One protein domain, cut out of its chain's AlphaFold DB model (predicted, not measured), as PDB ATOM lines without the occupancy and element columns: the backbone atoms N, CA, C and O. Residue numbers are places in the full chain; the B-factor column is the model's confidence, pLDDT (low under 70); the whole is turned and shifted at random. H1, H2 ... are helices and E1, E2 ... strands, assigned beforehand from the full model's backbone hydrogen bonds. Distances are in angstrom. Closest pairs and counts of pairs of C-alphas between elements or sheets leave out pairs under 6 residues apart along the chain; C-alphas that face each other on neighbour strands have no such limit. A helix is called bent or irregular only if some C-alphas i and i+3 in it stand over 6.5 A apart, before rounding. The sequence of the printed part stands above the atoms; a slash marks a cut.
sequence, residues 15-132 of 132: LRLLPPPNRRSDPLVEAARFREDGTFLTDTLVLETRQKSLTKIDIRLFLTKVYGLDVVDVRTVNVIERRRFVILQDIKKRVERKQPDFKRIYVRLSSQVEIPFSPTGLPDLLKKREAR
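AT A GLANCE: This is residues 15 to 132 of the 132 residues of the protein "Hypothetical protein" of Compsopogon caeruleus (UniProt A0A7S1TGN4). A strongly twisted sheet of three strands, two of them sharply bent, has H2 packed on one face, and a long arm tipped by the hairpin E3 and E4 reaches away from it and makes the length. H3, at the end of the chain, sticks out with residues 123 to 132. The printed part has 118 residues, in the order H1 E1 H2 E2 E3 E4 E5 H3, of mixed class. The antiparallel sheet runs E1 E5 E2. The whole is loose, with a radius of gyration of the C-alphas of 17.8 A and spans of 52 by 42 by 25 A.

HOW THE PARTS SIT: Inner strand E5, residues 102 to 116, is antiparallel to edge strands E1, residues 39 to 49, and E2, residues 71 to 79. N 45 and O 107 are 2.8 A apart, as are N 75 and O 106, within hydrogen-bond range. E1 bends by 95 degrees at residue 42 and E5 by 126 degrees at residue 111. H2, residues 56 to 66, is on the sheet at a height of 9.3 A, over E5 and E2, making two layers, a helix on one face of a sheet. It runs slantwise to the strands, at 53 degrees to E2 on the local plane. H2 touches E2, the closest C-alphas being those of Lys 56 and Val 74, 5.8 A apart. E1, H2 and E2 form a split strand-helix-strand unit, two strands running the same way with E5 between them, with a right-handed crossover. In the hairpin of E3, residues 83 to 88, and E4, residues 93 to 98, N 86 and O 95 are 2.9 A apart. H1, residues 27 to 30, only just is not on the sheet, with 4 pairs of C-alphas within 10 A. H3, residues 122 to 130, is not on the sheet either. Every O i to N i+4 pair is within hydrogen-bond range in H2, 4 of 5 in H3, and H1 is too short for one.

IN THESE COORDINATES: E1 begins at C-alpha 39 (0.475, 20.028, 43.959) and measures 23.5 A from first to last C-alpha. E5 measures 22.9 A, E2 22.4 A and H2 15.3 A. H3 ends at C-alpha 130 (2.507, 19.011, 23.944).

THE WHOLE: The C-alphas of Pro 27 and Ile 91, the two farthest apart, are 53.3 A apart. The printed part has no cut and no long link. Mean pLDDT of the printed part is 77.0, with residues 19 to 37, 89 to 92 and 118 to 132 under 70.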
ATOM      1  N   LEU A  15      14.116  16.932  51.405       91.88
ATOM      2  CA  LEU A  15      12.974  16.562  50.575       91.88
ATOM      3  C   LEU A  15      13.159  17.080  49.144       91.88
ATOM      4  O   LEU A  15      13.554  18.227  48.919       91.88
ATOM      5  N   ARG A  16      12.888  16.216  48.168       87.69
ATOM      6  CA  ARG A  16      12.830  16.560  46.751       87.69
ATOM      7  C   ARG A  16      11.375  16.590  46.305       87.69
ATOM      8  O   ARG A  16      10.664  15.601  46.421       87.69
ATOM      9  N   LEU A  17      10.982  17.734  45.757       82.62
ATOM     10  CA  LEU A  17       9.660  18.005  45.193       82.62
ATOM     11  C   LEU A  17       9.562  17.439  43.773       82.62
ATOM     12  O   LEU A  17       9.439  18.173  42.791       82.62
ATOM     13  N   LEU A  18       9.772  16.132  43.663       72.44
ATOM     14  CA  LEU A  18       9.801  15.407  42.402       72.44
ATOM     15  C   LEU A  18       8.949  14.147  42.555       72.44
ATOM     16  O   LEU A  18       9.040  13.496  43.602       72.44
ATOM     17  N   PRO A  19       8.183  13.761  41.523       66.69
ATOM     18  CA  PRO A  19       7.513  12.475  41.535       66.69
ATOM     19  C   PRO A  19       8.560  11.348  41.600       66.69
ATOM     20  O   PRO A  19       9.663  11.486  41.051       66.69
ATOM     21  N   PRO A  20       8.254  10.226  42.274       63.38
ATOM     22  CA  PRO A  20       9.137   9.068  42.279       63.38
ATOM     23  C   PRO A  20       9.370   8.570  40.837       63.38
ATOM     24  O   PRO A  20       8.472   8.660  40.000       63.38
ATOM     25  N   PRO A  21      10.569   8.049  40.512       59.59
ATOM     26  CA  PRO A  21      10.866   7.556  39.172       59.59
ATOM     27  C   PRO A  21       9.894   6.434  38.794       59.59
ATOM     28  O   PRO A  21       9.680   5.518  39.590       59.59
ATOM     29  N   ASN A  22       9.335   6.523  37.581       53.78
ATOM     30  CA  ASN A  22       8.311   5.627  37.040       53.78
ATOM     31  C   ASN A  22       8.529   4.161  37.450       53.78
ATOM     32  O   ASN A  22       9.419   3.482  36.926       53.78
ATOM     33  N   ARG A  23       7.657   3.632  38.319       46.41
ATOM     34  CA  ARG A  23       7.318   2.209  38.249       46.41
ATOM     35  C   ARG A  23       6.588   2.044  36.925       46.41
ATOM     36  O   ARG A  23       5.557   2.664  36.715       46.41
ATOM     37  N   ARG A  24       7.193   1.308  36.001       41.78
ATOM     38  CA  ARG A  24       6.891   1.267  34.562       41.78
ATOM     39  C   ARG A  24       5.446   0.926  34.141       41.78
ATOM     40  O   ARG A  24       5.233   0.816  32.944       41.78
ATOM     41  N   SER A  25       4.478   0.773  35.042       43.91
ATOM     42  CA  SER A  25       3.118   0.329  34.705       43.91
ATOM     43  C   SER A  25       2.214   0.288  35.947       43.91
ATOM     44  O   SER A  25       1.710  -0.775  36.296       43.91
ATOM     45  N   ASP A  26       2.054   1.400  36.670       39.94
ATOM     46  CA  ASP A  26       1.011   1.500  37.706       39.94
ATOM     47  C   ASP A  26      -0.019   2.555  37.261       39.94
ATOM     48  O   ASP A  26       0.324   3.740  37.227       39.94
ATOM     49  N   PRO A  27      -1.271   2.176  36.938       41.31
ATOM     50  CA  PRO A  27      -2.357   3.116  36.613       41.31
ATOM     51  C   PRO A  27      -2.615   4.145  37.732       41.31
ATOM     52  O   PRO A  27      -3.172   5.215  37.510       41.31
ATOM     53  N   LEU A  28      -2.158   3.852  38.953       41.94
ATOM     54  CA  LEU A  28      -2.204   4.754  40.105       41.94
ATOM     55  C   LEU A  28      -1.200   5.921  40.017       41.94
ATOM     56  O   LEU A  28      -1.401   6.935  40.680       41.94
ATOM     57  N   VAL A  29      -0.148   5.822  39.191       43.81
ATOM     58  CA  VAL A  29       0.815   6.916  38.940       43.81
ATOM     59  C   VAL A  29       0.263   7.924  37.928       43.81
ATOM     60  O   VAL A  29       0.549   9.113  38.041       43.81
ATOM     61  N   GLU A  30      -0.606   7.499  37.005       44.00
ATOM     62  CA  GLU A  30      -1.420   8.429  36.199       44.00
ATOM     63  C   GLU A  30      -2.404   9.221  37.077       44.00
ATOM     64  O   GLU A  30      -2.779  10.344  36.744       44.00
ATOM     65  N   ALA A  31      -2.747   8.666  38.246       40.59
ATOM     66  CA  ALA A  31      -3.534   9.298  39.294       40.59
ATOM     67  C   ALA A  31      -2.695   9.987  40.389       40.59
ATOM     68  O   ALA A  31      -3.256  10.370  41.420       40.59
ATOM     69  N   ALA A  32      -1.409  10.286  40.146       46.19
ATOM     70  CA  ALA A  32      -0.846  11.539  40.655       46.19
ATOM     71  C   ALA A  32      -1.605  12.669  39.940       46.19
ATOM     72  O   ALA A  32      -1.121  13.271  38.986       46.19
ATOM     73  N   ARG A  33      -2.876  12.841  40.330       51.16
ATOM     74  CA  ARG A  33      -3.835  13.762  39.742       51.16
ATOM     75  C   ARG A  33      -3.275  15.138  40.010       51.16
ATOM     76  O   ARG A  33      -3.386  15.640  41.124       51.16
ATOM     77  N   PHE A  34      -2.587  15.662  39.004       57.38
ATOM     78  CA  PHE A  34      -2.182  17.049  38.917       57.38
ATOM     79  C   PHE A  34      -3.359  17.882  39.392       57.38
ATOM     80  O   PHE A  34      -4.439  17.821  38.798       57.38
ATOM     81  N   ARG A  35      -3.173  18.573  40.507       61.94
ATOM     82  CA  ARG A  35      -4.148  19.548  40.944       61.94
ATOM     83  C   ARG A  35      -3.776  20.879  40.308       61.94
ATOM     84  O   ARG A  35      -2.601  21.176  40.076       61.94
ATOM     85  N   GLU A  36      -4.795  21.654  39.962       63.12
ATOM     86  CA  GLU A  36      -4.635  22.970  39.327       63.12
ATOM     87  C   GLU A  36      -3.876  23.960  40.229       63.12
ATOM     88  O   GLU A  36      -3.305  24.933  39.749       63.12
ATOM     89  N   ASP A  37      -3.800  23.662  41.528       68.50
ATOM     90  CA  ASP A  37      -3.062  24.392  42.562       68.50
ATOM     91  C   ASP A  37      -1.533  24.170  42.534       68.50
ATOM     92  O   ASP A  37      -0.801  24.786  43.312       68.50
ATOM     93  N   GLY A  38      -1.021  23.312  41.645       72.56
ATOM     94  CA  GLY A  38       0.409  23.033  41.550       72.56
ATOM     95  C   GLY A  38       0.926  22.055  42.609       72.56
ATOM     96  O   GLY A  38       2.124  22.073  42.922       72.56
ATOM     97  N   THR A  39       0.073  21.171  43.128       79.81
ATOM     98  CA  THR A  39       0.475  20.028  43.959       79.81
ATOM     99  C   THR A  39       0.261  18.681  43.258       79.81
ATOM    100  O   THR A  39      -0.360  18.564  42.195       79.81
ATOM    101  N   PHE A  40       0.823  17.626  43.851       77.69
ATOM    102  CA  PHE A  40       0.576  16.243  43.466       77.69
ATOM    103  C   PHE A  40       0.452  15.336  44.692       77.69
ATOM    104  O   PHE A  40       1.110  15.539  45.712       77.69
ATOM    105  N   LEU A  41      -0.370  14.294  44.562       83.00
ATOM    106  CA  LEU A  41      -0.499  13.238  45.562       83.00
ATOM    107  C   LEU A  41       0.514  12.121  45.302       83.00
ATOM    108  O   LEU A  41       0.706  11.686  44.165       83.00
ATOM    109  N   THR A  42       1.149  11.627  46.360       84.69
ATOM    110  CA  THR A  42       2.061  10.484  46.282       84.69
ATOM    111  C   THR A  42       2.088   9.688  47.582       84.69
ATOM    112  O   THR A  42       1.920  10.243  48.660       84.69
ATOM    113  N   ASP A  43       2.328   8.379  47.500       88.44
ATOM    114  CA  ASP A  43       2.638   7.532  48.659       88.44
ATOM    115  C   ASP A  43       4.152   7.447  48.923       88.44
ATOM    116  O   ASP A  43       4.584   6.776  49.859       88.44
ATOM    117  N   THR A  44       4.979   8.076  48.082       89.81
ATOM    118  CA  THR A  44       6.430   7.896  48.104       89.81
ATOM    119  C   THR A  44       7.154   9.237  48.151       89.81
ATOM    120  O   THR A  44       7.158  10.000  47.188       89.81
ATOM    121  N   LEU A  45       7.866   9.485  49.250       90.75
ATOM    122  CA  LEU A  45       8.746  10.641  49.398       90.75
ATOM    123  C   LEU A  45      10.134  10.357  48.826       90.75
ATOM    124  O   LEU A  45      10.725   9.301  49.071       90.75
ATOM    125  N   VAL A  46      10.699  11.339  48.126       90.69
ATOM    126  CA  VAL A  46      12.089  11.304  47.659       90.69
ATOM    127  C   VAL A  46      12.932  12.219  48.540       90.69
ATOM    128  O   VAL A  46      12.738  13.432  48.551       90.69
ATOM    129  N   LEU A  47      13.890  11.651  49.266       93.38
ATOM    130  CA  LEU A  47      14.827  12.388  50.113       93.38
ATOM    131  C   LEU A  47      16.260  12.240  49.595       93.38
ATOM    132  O   LEU A  47      16.621  11.251  48.953       93.38
ATOM    133  N   GLU A  48      17.107  13.210  49.911       94.12
ATOM    134  CA  GLU A  48      18.537  13.158  49.627       94.12
ATOM    135  C   GLU A  48      19.365  13.515  50.854       94.12
ATOM    136  O   GLU A  48      19.009  14.392  51.639       94.12
ATOM    137  N   THR A  49      20.507  12.853  50.990       94.25
ATOM    138  CA  THR A  49      21.493  13.153  52.026       94.25
ATOM    139  C   THR A  49      22.905  12.962  51.495       94.25
ATOM    140  O   THR A  49      23.156  12.117  50.634       94.25
ATOM    141  N   ARG A  50      23.856  13.738  52.018       90.25
ATOM    142  CA  ARG A  50      25.287  13.540  51.744       90.25
ATOM    143  C   ARG A  50      25.941  12.549  52.707       90.25
ATOM    144  O   ARG A  50      27.049  12.086  52.446       90.25
ATOM    145  N   GLN A  51      25.267  12.181  53.795       89.38
ATOM    146  CA  GLN A  51      25.794  11.226  54.764       89.38
ATOM    147  C   GLN A  51      25.619   9.790  54.271       89.38
ATOM    148  O   GLN A  51      24.545   9.191  54.340       89.38
ATOM    149  N   LYS A  52      26.718   9.218  53.769       82.81
ATOM    150  CA  LYS A  52      26.748   7.854  53.227       82.81
ATOM    151  C   LYS A  52      26.531   6.771  54.292       82.81
ATOM    152  O   LYS A  52      26.062   5.691  53.939       82.81
ATOM    153  N   SER A  53      26.813   7.055  55.563       87.38
ATOM    154  CA  SER A  53      26.662   6.113  56.680       87.38
ATOM    155  C   SER A  53      25.211   5.858  57.098       87.38
ATOM    156  O   SER A  53      24.952   4.838  57.724       87.38
ATOM    157  N   LEU A  54      24.259   6.724  56.724       90.25
ATOM    158  CA  LEU A  54      22.853   6.559  57.108       90.25
ATOM    159  C   LEU A  54      22.266   5.265  56.542       90.25
ATOM    160  O   LEU A  54      22.213   5.083  55.318       90.25
ATOM    161  N   THR A  55      21.805   4.379  57.421       91.94
ATOM    162  CA  THR A  55      21.159   3.132  57.019       91.94
ATOM    163  C   THR A  55      19.656   3.325  56.815       91.94
ATOM    164  O   THR A  55      19.055   4.299  57.270       91.94
ATOM    165  N   LYS A  56      19.014   2.367  56.138       93.81
ATOM    166  CA  LYS A  56      17.550   2.343  55.966       93.81
ATOM    167  C   LYS A  56      16.809   2.346  57.305       93.81
ATOM    168  O   LYS A  56      15.747   2.952  57.414       93.81
ATOM    169  N   ILE A  57      17.375   1.666  58.306       92.50
ATOM    170  CA  ILE A  57      16.798   1.559  59.648       92.50
ATOM    171  C   ILE A  57      16.844   2.919  60.343       92.50
ATOM    172  O   ILE A  57      15.827   3.333  60.894       92.50
ATOM    173  N   ASP A  58      17.975   3.626  60.263       91.75
ATOM    174  CA  ASP A  58      18.130   4.959  60.866       91.75
ATOM    175  C   ASP A  58      17.154   5.955  60.245       91.75
ATOM    176  O   ASP A  58      16.474   6.686  60.958       91.75
ATOM    177  N   ILE A  59      17.037   5.933  58.914       94.06
ATOM    178  CA  ILE A  59      16.106   6.784  58.169       94.06
ATOM    179  C   ILE A  59      14.664   6.505  58.602       94.06
ATOM    180  O   ILE A  59      13.937   7.443  58.920       94.06
ATOM    181  N   ARG A  60      14.252   5.230  58.642       95.12
ATOM    182  CA  ARG A  60      12.900   4.847  59.070       95.12
ATOM    183  C   ARG A  60      12.626   5.311  60.499       95.12
ATOM    184  O   ARG A  60      11.615   5.957  60.742       95.12
ATOM    185  N   LEU A  61      13.540   5.020  61.426       93.25
ATOM    186  CA  LEU A  61      13.407   5.407  62.830       93.25
ATOM    187  C   LEU A  61      13.292   6.928  62.973       93.25
ATOM    188  O   LEU A  61      12.414   7.407  63.683       93.25
ATOM    189  N   PHE A  62      14.152   7.677  62.288       93.75
ATOM    190  CA  PHE A  62      14.174   9.131  62.345       93.75
ATOM    191  C   PHE A  62      12.881   9.744  61.805       93.75
ATOM    192  O   PHE A  62      12.263  10.551  62.491       93.75
ATOM    193  N   LEU A  63      12.420   9.324  60.623       95.31
ATOM    194  CA  LEU A  63      11.185   9.847  60.033       95.31
ATOM    195  C   LEU A  63       9.955   9.518  60.886       95.31
ATOM    196  O   LEU A  63       9.107  10.381  61.091       95.31
ATOM    197  N   THR A  64       9.888   8.313  61.452       94.88
ATOM    198  CA  THR A  64       8.777   7.929  62.331       94.88
ATOM    199  C   THR A  64       8.829   8.635  63.685       94.88
ATOM    200  O   THR A  64       7.792   9.037  64.197       94.88
ATOM    201  N   LYS A  65      10.010   8.806  64.293       93.31
ATOM    202  CA  LYS A  65      10.132   9.383  65.644       93.31
ATOM    203  C   LYS A  65      10.162  10.907  65.675       93.31
ATOM    204  O   LYS A  65       9.667  11.475  66.637       93.31
ATOM    205  N   VAL A  66      10.745  11.549  64.666       93.62
ATOM    206  CA  VAL A  66      10.897  13.013  64.617       93.62
ATOM    207  C   VAL A  66       9.758  13.666  63.841       93.62
ATOM    208  O   VAL A  66       9.240  14.683  64.282       93.62
ATOM    209  N   TYR A  67       9.343  13.073  62.717       93.69
ATOM    210  CA  TYR A  67       8.299  13.641  61.854       93.69
ATOM    211  C   TYR A  67       6.941  12.945  61.984       93.69
ATOM    212  O   TYR A  67       5.995  13.347  61.314       93.69
ATOM    213  N   GLY A  68       6.826  11.894  62.805       95.19
ATOM    214  CA  GLY A  68       5.571  11.156  62.970       95.19
ATOM    215  C   GLY A  68       5.102  10.433  61.703       95.19
ATOM    216  O   GLY A  68       3.932  10.081  61.605       95.19
ATOM    217  N   LEU A  69       5.987  10.223  60.721       94.88
ATOM    218  CA  LEU A  69       5.617   9.599  59.452       94.88
ATOM    219  C   LEU A  69       5.495   8.081  59.604       94.88
ATOM    220  O   LEU A  69       6.421   7.409  60.080       94.88
ATOM    221  N   ASP A  70       4.380   7.532  59.126       95.56
ATOM    222  CA  ASP A  70       4.165   6.092  59.084       95.56
ATOM    223  C   ASP A  70       4.840   5.479  57.848       95.56
ATOM    224  O   ASP A  70       4.320   5.472  56.729       95.56
ATOM    225  N   VAL A  71       6.081   5.034  58.056       96.06
ATOM    226  CA  VAL A  71       6.973   4.544  57.004       96.06
ATOM    227  C   VAL A  71       6.854   3.027  56.856       96.06
ATOM    228  O   VAL A  71       7.242   2.261  57.751       96.06
ATOM    229  N   VAL A  72       6.420   2.606  55.667       95.12
ATOM    230  CA  VAL A  72       6.249   1.205  55.261       95.12
ATOM    231  C   VAL A  72       7.562   0.613  54.751       95.12
ATOM    232  O   VAL A  72       7.994  -0.437  55.225       95.12
ATOM    233  N   ASP A  73       8.217   1.286  53.800       93.62
ATOM    234  CA  ASP A  73       9.450   0.810  53.156       93.62
ATOM    235  C   ASP A  73      10.439   1.961  52.927       93.62
ATOM    236  O   ASP A  73      10.049   3.101  52.674       93.62
ATOM    237  N   VAL A  74      11.735   1.650  52.985       95.00
ATOM    238  CA  VAL A  74      12.821   2.586  52.678       95.00
ATOM    239  C   VAL A  74      13.781   1.939  51.686       95.00
ATOM    240  O   VAL A  74      14.499   0.981  51.992       95.00
ATOM    241  N   ARG A  75      13.871   2.523  50.493       92.88
ATOM    242  CA  ARG A  75      14.841   2.145  49.460       92.88
ATOM    243  C   ARG A  75      15.893   3.230  49.326       92.88
ATOM    244  O   ARG A  75      15.604   4.410  49.463       92.88
ATOM    245  N   THR A  76      17.129   2.838  49.051       92.81
ATOM    246  CA  THR A  76      18.256   3.774  48.969       92.81
ATOM    247  C   THR A  76      19.107   3.465  47.756       92.81
ATOM    248  O   THR A  76      19.361   2.296  47.471       92.81
ATOM    249  N   VAL A  77      19.592   4.506  47.090       90.94
ATOM    250  CA  VAL A  77      20.497   4.430  45.944       90.94
ATOM    251  C   VAL A  77      21.650   5.397  46.184       90.94
ATOM    252  O   VAL A  77      21.429   6.564  46.504       90.94
ATOM    253  N   ASN A  78      22.887   4.925  46.034       91.44
ATOM    254  CA  ASN A  78      24.056   5.799  46.042       91.44
ATOM    255  C   ASN A  78      24.205   6.419  44.650       91.44
ATOM    256  O   ASN A  78      24.370   5.700  43.668       91.44
ATOM    257  N   VAL A  79      24.128   7.743  44.566       88.75
ATOM    258  CA  VAL A  79      24.258   8.494  43.319       88.75
ATOM    259  C   VAL A  79      25.676   9.040  43.223       88.75
ATOM    260  O   VAL A  79      26.119   9.819  44.071       88.75
ATOM    261  N   ILE A  80      26.387   8.606  42.183       86.44
ATOM    262  CA  ILE A  80      27.719   9.105  41.846       86.44
ATOM    263  C   ILE A  80      27.535  10.356  40.995       86.44
ATOM    264  O   ILE A  80      26.971  10.297  39.902       86.44
ATOM    265  N   GLU A  81      27.997  11.489  41.507       84.50
ATOM    266  CA  GLU A  81      27.884  12.757  40.797       84.50
ATOM    267  C   GLU A  81      28.959  12.902  39.720       84.50
ATOM    268  O   GLU A  81      30.089  12.406  39.844       84.50
ATOM    269  N   ARG A  82      28.602  13.615  38.649       82.19
ATOM    270  CA  ARG A  82      29.515  13.857  37.530       82.19
ATOM    271  C   ARG A  82      30.532  14.931  37.902       82.19
ATOM    272  O   ARG A  82      30.284  15.825  38.718       82.19
ATOM    273  N   ARG A  83      31.694  14.863  37.259       81.94
ATOM    274  CA  ARG A  83      32.635  15.977  37.264       81.94
ATOM    275  C   ARG A  83      32.042  17.135  36.469       81.94
ATOM    276  O   ARG A  83      31.416  16.924  35.432       81.94
ATOM    277  N   ARG A  84      32.188  18.353  36.983       80.56
ATOM    278  CA  ARG A  84      31.792  19.577  36.284       80.56
ATOM    279  C   ARG A  84      32.949  20.555  36.301       80.56
ATOM    280  O   ARG A  84      33.682  20.640  37.285       80.56
ATOM    281  N   PHE A  85      33.088  21.315  35.225       78.69
ATOM    282  CA  PHE A  85      33.994  22.450  35.216       78.69
ATOM    283  C   PHE A  85      33.419  23.547  36.104       78.69
ATOM    284  O   PHE A  85      32.278  23.972  35.924       78.69
ATOM    285  N   VAL A  86      34.213  23.990  37.070       78.62
ATOM    286  CA  VAL A  86      33.911  25.145  37.908       78.62
ATOM    287  C   VAL A  86      34.920  26.227  37.553       78.62
ATOM    288  O   VAL A  86      36.116  25.959  37.421       78.62
ATOM    289  N   ILE A  87      34.430  27.446  37.349       75.81
ATOM    290  CA  ILE A  87      35.283  28.614  37.152       75.81
ATOM    291  C   ILE A  87      35.618  29.136  38.546       75.81
ATOM    292  O   ILE A  87      34.725  29.579  39.267       75.81
ATOM    293  N   LEU A  88      36.886  29.045  38.945       72.69
ATOM    294  CA  LEU A  88      37.356  29.714  40.157       72.69
ATOM    295  C   LEU A  88      37.463  31.207  39.840       72.69
ATOM    296  O   LEU A  88      38.268  31.593  38.989       72.69
ATOM    297  N   GLN A  89      36.607  32.012  40.476       65.44
ATOM    298  CA  GLN A  89      36.468  33.448  40.202       65.44
ATOM    299  C   GLN A  89      37.807  34.192  40.335       65.44
ATOM    300  O   GLN A  89      38.086  35.067  39.521       65.44
ATOM    301  N   ASP A  90      38.679  33.744  41.239       67.69
ATOM    302  CA  ASP A  90      39.971  34.389  41.510       67.69
ATOM    303  C   ASP A  90      41.062  34.102  40.466       67.69
ATOM    304  O   ASP A  90      42.030  34.849  40.365       67.69
ATOM    305  N   ILE A  91      40.939  33.030  39.672       67.75
ATOM    306  CA  ILE A  91      42.040  32.550  38.806       67.75
ATOM    307  C   ILE A  91      41.635  32.533  37.320       67.75
ATOM    308  O   ILE A  91      42.453  32.229  36.457       67.75
ATOM    309  N   LYS A  92      40.363  32.813  36.981       69.44
ATOM    310  CA  LYS A  92      39.795  32.659  35.617       69.44
ATOM    311  C   LYS A  92      40.143  31.310  34.952       69.44
ATOM    312  O   LYS A  92      40.071  31.164  33.733       69.44
ATOM    313  N   LYS A  93      40.495  30.294  35.747       73.88
ATOM    314  CA  LYS A  93      40.906  28.968  35.286       73.88
ATOM    315  C   LYS A  93      39.745  28.005  35.477       73.88
ATOM    316  O   LYS A  93      39.164  27.918  36.562       73.88
ATOM    317  N   ARG A  94      39.397  27.275  34.415       76.12
ATOM    318  CA  ARG A  94      38.440  26.168  34.497       76.12
ATOM    319  C   ARG A  94      39.122  25.000  35.193       76.12
ATOM    320  O   ARG A  94      40.093  24.459  34.675       76.12
ATOM    321  N   VAL A  95      38.603  24.616  36.352       80.62
ATOM    322  CA  VAL A  95      39.053  23.422  37.071       80.62
ATOM    323  C   VAL A  95      37.928  22.404  37.054       80.62
ATOM    324  O   VAL A  95      36.772  22.721  37.341       80.62
ATOM    325  N   GLU A  96      38.256  21.170  36.691       81.50
ATOM    326  CA  GLU A  96      37.315  20.064  36.775       81.50
ATOM    327  C   GLU A  96      37.156  19.653  38.248       81.50
ATOM    328  O   GLU A  96      38.109  19.211  38.889       81.50
ATOM    329  N   ARG A  97      35.951  19.805  38.808       82.88
ATOM    330  CA  ARG A  97      35.645  19.414  40.188       82.88
ATOM    331  C   ARG A  97      34.545  18.361  40.204       82.88
ATOM    332  O   ARG A  97      33.473  18.547  39.623       82.88
ATOM    333  N   LYS A  98      34.788  17.252  40.907       82.19
ATOM    334  CA  LYS A  98      33.746  16.261  41.193       82.19
ATOM    335  C   LYS A  98      32.777  16.838  42.227       82.19
ATOM    336  O   LYS A  98      33.207  17.268  43.298       82.19
ATOM    337  N   GLN A  99      31.482  16.860  41.911       84.12
ATOM    338  CA  GLN A  99      30.471  17.183  42.917       84.12
ATOM    339  C   GLN A  99      30.380  16.050  43.956       84.12
ATOM    340  O   GLN A  99      30.671  14.896  43.632       84.12
ATOM    341  N   PRO A 100      30.043  16.357  45.221       84.81
ATOM    342  CA  PRO A 100      29.964  15.336  46.253       84.81
ATOM    343  C   PRO A 100      28.862  14.331  45.913       84.81
ATOM    344  O   PRO A 100      27.720  14.720  45.672       84.81
ATOM    345  N   ASP A 101      29.213  13.044  45.938       89.75
ATOM    346  CA  ASP A 101      28.234  11.964  45.829       89.75
ATOM    347  C   ASP A 101      27.170  12.113  46.925       89.75
ATOM    348  O   ASP A 101      27.450  12.574  48.038       89.75
ATOM    349  N   PHE A 102      25.959  11.654  46.641       92.25
ATOM    350  CA  PHE A 102      24.862  11.696  47.598       92.25
ATOM    351  C   PHE A 102      24.084  10.385  47.589       92.25
ATOM    352  O   PHE A 102      24.146   9.593  46.651       92.25
ATOM    353  N   LYS A 103      23.346  10.136  48.663       93.19
ATOM    354  CA  LYS A 103      22.417   9.021  48.768       93.19
ATOM    355  C   LYS A 103      21.014   9.543  48.501       93.19
ATOM    356  O   LYS A 103      20.552  10.456  49.186       93.19
ATOM    357  N   ARG A 104      20.344   8.961  47.508       92.50
ATOM    358  CA  ARG A 104      18.920   9.165  47.253       92.50
ATOM    359  C   ARG A 104      18.127   8.100  47.990       92.50
ATOM    360  O   ARG A 104      18.498   6.927  47.991       92.50
ATOM    361  N   ILE A 105      17.053   8.518  48.630       94.00
ATOM    362  CA  ILE A 105      16.234   7.708  49.516       94.00
ATOM    363  C   ILE A 105      14.796   7.810  49.006       94.00
ATOM    364  O   ILE A 105      14.295   8.909  48.795       94.00
ATOM    365  N   TYR A 106      14.145   6.673  48.813       93.12
ATOM    366  CA  TYR A 106      12.733   6.571  48.468       93.12
ATOM    367  C   TYR A 106      12.006   5.976  49.664       93.12
ATOM    368  O   TYR A 106      12.301   4.848  50.065       93.12
ATOM    369  N   VAL A 107      11.101   6.744  50.251       93.75
ATOM    370  CA  VAL A 107      10.373   6.382  51.466       93.75
ATOM    371  C   VAL A 107       8.921   6.163  51.093       93.75
ATOM    372  O   VAL A 107       8.252   7.114  50.707       93.75
ATOM    373  N   ARG A 108       8.442   4.927  51.207       93.12
ATOM    374  CA  ARG A 108       7.030   4.608  51.007       93.12
ATOM    375  C   ARG A 108       6.280   4.785  52.321       93.12
ATOM    376  O   ARG A 108       6.674   4.203  53.333       93.12
ATOM    377  N   LEU A 109       5.219   5.570  52.280       93.31
ATOM    378  CA  LEU A 109       4.314   5.839  53.386       93.31
ATOM    379  C   LEU A 109       3.105   4.899  53.330       93.31
ATOM    380  O   LEU A 109       2.832   4.287  52.295       93.31
ATOM    381  N   SER A 110       2.401   4.762  54.450       93.00
ATOM    382  CA  SER A 110       1.142   4.008  54.505       93.00
ATOM    383  C   SER A 110      -0.028   4.776  53.889       93.00
ATOM    384  O   SER A 110      -0.916   4.163  53.297       93.00
ATOM    385  N   SER A 111      -0.003   6.107  53.969       89.19
ATOM    386  CA  SER A 111      -0.996   7.009  53.389       89.19
ATOM    387  C   SER A 111      -0.395   7.889  52.293       89.19
ATOM    388  O   SER A 111       0.801   8.188  52.290       89.19
ATOM    389  N   GLN A 112      -1.242   8.346  51.371       87.00
ATOM    390  CA  GLN A 112      -0.847   9.364  50.402       87.00
ATOM    391  C   GLN A 112      -0.648  10.717  51.089       87.00
ATOM    392  O   GLN A 112      -1.331  11.048  52.059       87.00
ATOM    393  N   VAL A 113       0.285  11.497  50.558       87.25
ATOM    394  CA  VAL A 113       0.587  12.862  50.979       87.25
ATOM    395  C   VAL A 113       0.597  13.785  49.775       87.25
ATOM    396  O   VAL A 113       0.905  13.375  48.655       87.25
ATOM    397  N   GLU A 114       0.263  15.042  50.027       87.44
ATOM    398  CA  GLU A 114       0.248  16.098  49.028       87.44
ATOM    399  C   GLU A 114       1.559  16.884  49.067       87.44
ATOM    400  O   GLU A 114       2.028  17.281  50.135       87.44
ATOM    401  N   ILE A 115       2.177  17.070  47.902       84.81
ATOM    402  CA  ILE A 115       3.481  17.721  47.764       84.81
ATOM    403  C   ILE A 115       3.389  18.798  46.681       84.81
ATOM    404  O   ILE A 115       2.883  18.518  45.595       84.81
ATOM    405  N   PRO A 116       3.908  20.014  46.922       83.38
ATOM    406  CA  PRO A 116       3.973  21.039  45.890       83.38
ATOM    407  C   PRO A 116       5.002  20.676  44.816       83.38
ATOM    408  O   PRO A 116       6.025  20.043  45.095       83.38
ATOM    409  N   PHE A 117       4.788  21.132  43.586       74.12
ATOM    410  CA  PHE A 117       5.816  21.037  42.558       74.12
ATOM    411  C   PHE A 117       7.003  21.950  42.861       74.12
ATOM    412  O   PHE A 117       6.878  23.051  43.399       74.12
ATOM    413  N   SER A 118       8.188  21.517  42.427       68.00
ATOM    414  CA  SER A 118       9.286  22.460  42.256       68.00
ATOM    415  C   SER A 118       8.893  23.460  41.159       68.00
ATOM    416  O   SER A 118       8.589  23.017  40.047       68.00
ATOM    417  N   PRO A 119       8.966  24.783  41.394       61.47
ATOM    418  CA  PRO A 119       8.591  25.792  40.397       61.47
ATOM    419  C   PRO A 119       9.396  25.660  39.093       61.47
ATOM    420  O   PRO A 119       8.917  25.976  38.013       61.47
ATOM    421  N   THR A 120      10.608  25.108  39.172       58.81
ATOM    422  CA  THR A 120      11.479  24.844  38.015       58.81
ATOM    423  C   THR A 120      11.063  23.622  37.178       58.81
ATOM    424  O   THR A 120      11.573  23.456  36.079       58.81
ATOM    425  N   GLY A 121      10.193  22.737  37.686       52.06
ATOM    426  CA  GLY A 121       9.854  21.450  37.052       52.06
ATOM    427  C   GLY A 121       8.534  21.421  36.273       52.06
ATOM    428  O   GLY A 121       8.358  20.557  35.416       52.06
ATOM    429  N   LEU A 122       7.623  22.362  36.539       53.12
ATOM    430  CA  LEU A 122       6.337  22.499  35.838       53.12
ATOM    431  C   LEU A 122       6.489  22.739  34.316       53.12
ATOM    432  O   LEU A 122       5.833  22.031  33.549       53.12
ATOM    433  N   PRO A 123       7.377  23.641  33.839       49.00
ATOM    434  CA  PRO A 123       7.476  23.950  32.409       49.00
ATOM    435  C   PRO A 123       7.976  22.777  31.554       49.00
ATOM    436  O   PRO A 123       7.505  22.575  30.438       49.00
ATOM    437  N   ASP A 124       8.912  21.976  32.069       51.66
ATOM    438  CA  ASP A 124       9.528  20.877  31.311       51.66
ATOM    439  C   ASP A 124       8.617  19.643  31.197       51.66
ATOM    440  O   ASP A 124       8.725  18.872  30.239       51.66
ATOM    441  N   LEU A 125       7.713  19.440  32.164       52.09
ATOM    442  CA  LEU A 125       6.719  18.362  32.131       52.09
ATOM    443  C   LEU A 125       5.540  18.696  31.206       52.09
ATOM    444  O   LEU A 125       5.066  17.805  30.501       52.09
ATOM    445  N   LEU A 126       5.118  19.965  31.161       51.47
ATOM    446  CA  LEU A 126       4.089  20.452  30.232       51.47
ATOM    447  C   LEU A 126       4.576  20.393  28.775       51.47
ATOM    448  O   LEU A 126       3.913  19.789  27.936       51.47
ATOM    449  N   LYS A 127       5.801  20.864  28.496       50.31
ATOM    450  CA  LYS A 127       6.410  20.791  27.151       50.31
ATOM    451  C   LYS A 127       6.536  19.368  26.600       50.31
ATOM    452  O   LYS A 127       6.457  19.161  25.395       50.31
ATOM    453  N   LYS A 128       6.740  18.366  27.462       52.88
ATOM    454  CA  LYS A 128       6.796  16.953  27.043       52.88
ATOM    455  C   LYS A 128       5.432  16.361  26.690       52.88
ATOM    456  O   LYS A 128       5.405  15.343  26.005       52.88
ATOM    457  N   ARG A 129       4.334  16.947  27.178       49.59
ATOM    458  CA  ARG A 129       2.969  16.518  26.850       49.59
ATOM    459  C   ARG A 129       2.478  17.113  25.535       49.59
ATOM    460  O   ARG A 129       1.807  16.403  24.810       49.59
ATOM    461  N   GLU A 130       2.859  18.349  25.215       48.41
ATOM    462  CA  GLU A 130       2.507  19.011  23.944       48.41
ATOM    463  C   GLU A 130       3.277  18.459  22.730       48.41
ATOM    464  O   GLU A 130       2.870  18.654  21.591       48.41
ATOM    465  N   ALA A 131       4.394  17.762  22.960       51.91
ATOM    466  CA  ALA A 131       5.213  17.141  21.916       51.91
ATOM    467  C   ALA A 131       4.810  15.684  21.580       51.91
ATOM    468  O   ALA A 131       5.584  14.974  20.933       51.91
ATOM    469  N   ARG A 132       3.649  15.219  22.059       43.00
ATOM    470  CA  ARG A 132       3.049  13.908  21.764       43.00
ATOM    471  C   ARG A 132       1.672  14.094  21.158       43.00
ATOM    472  O   ARG A 132       1.345  13.267  20.282       43.00
TER     473      ARG A 132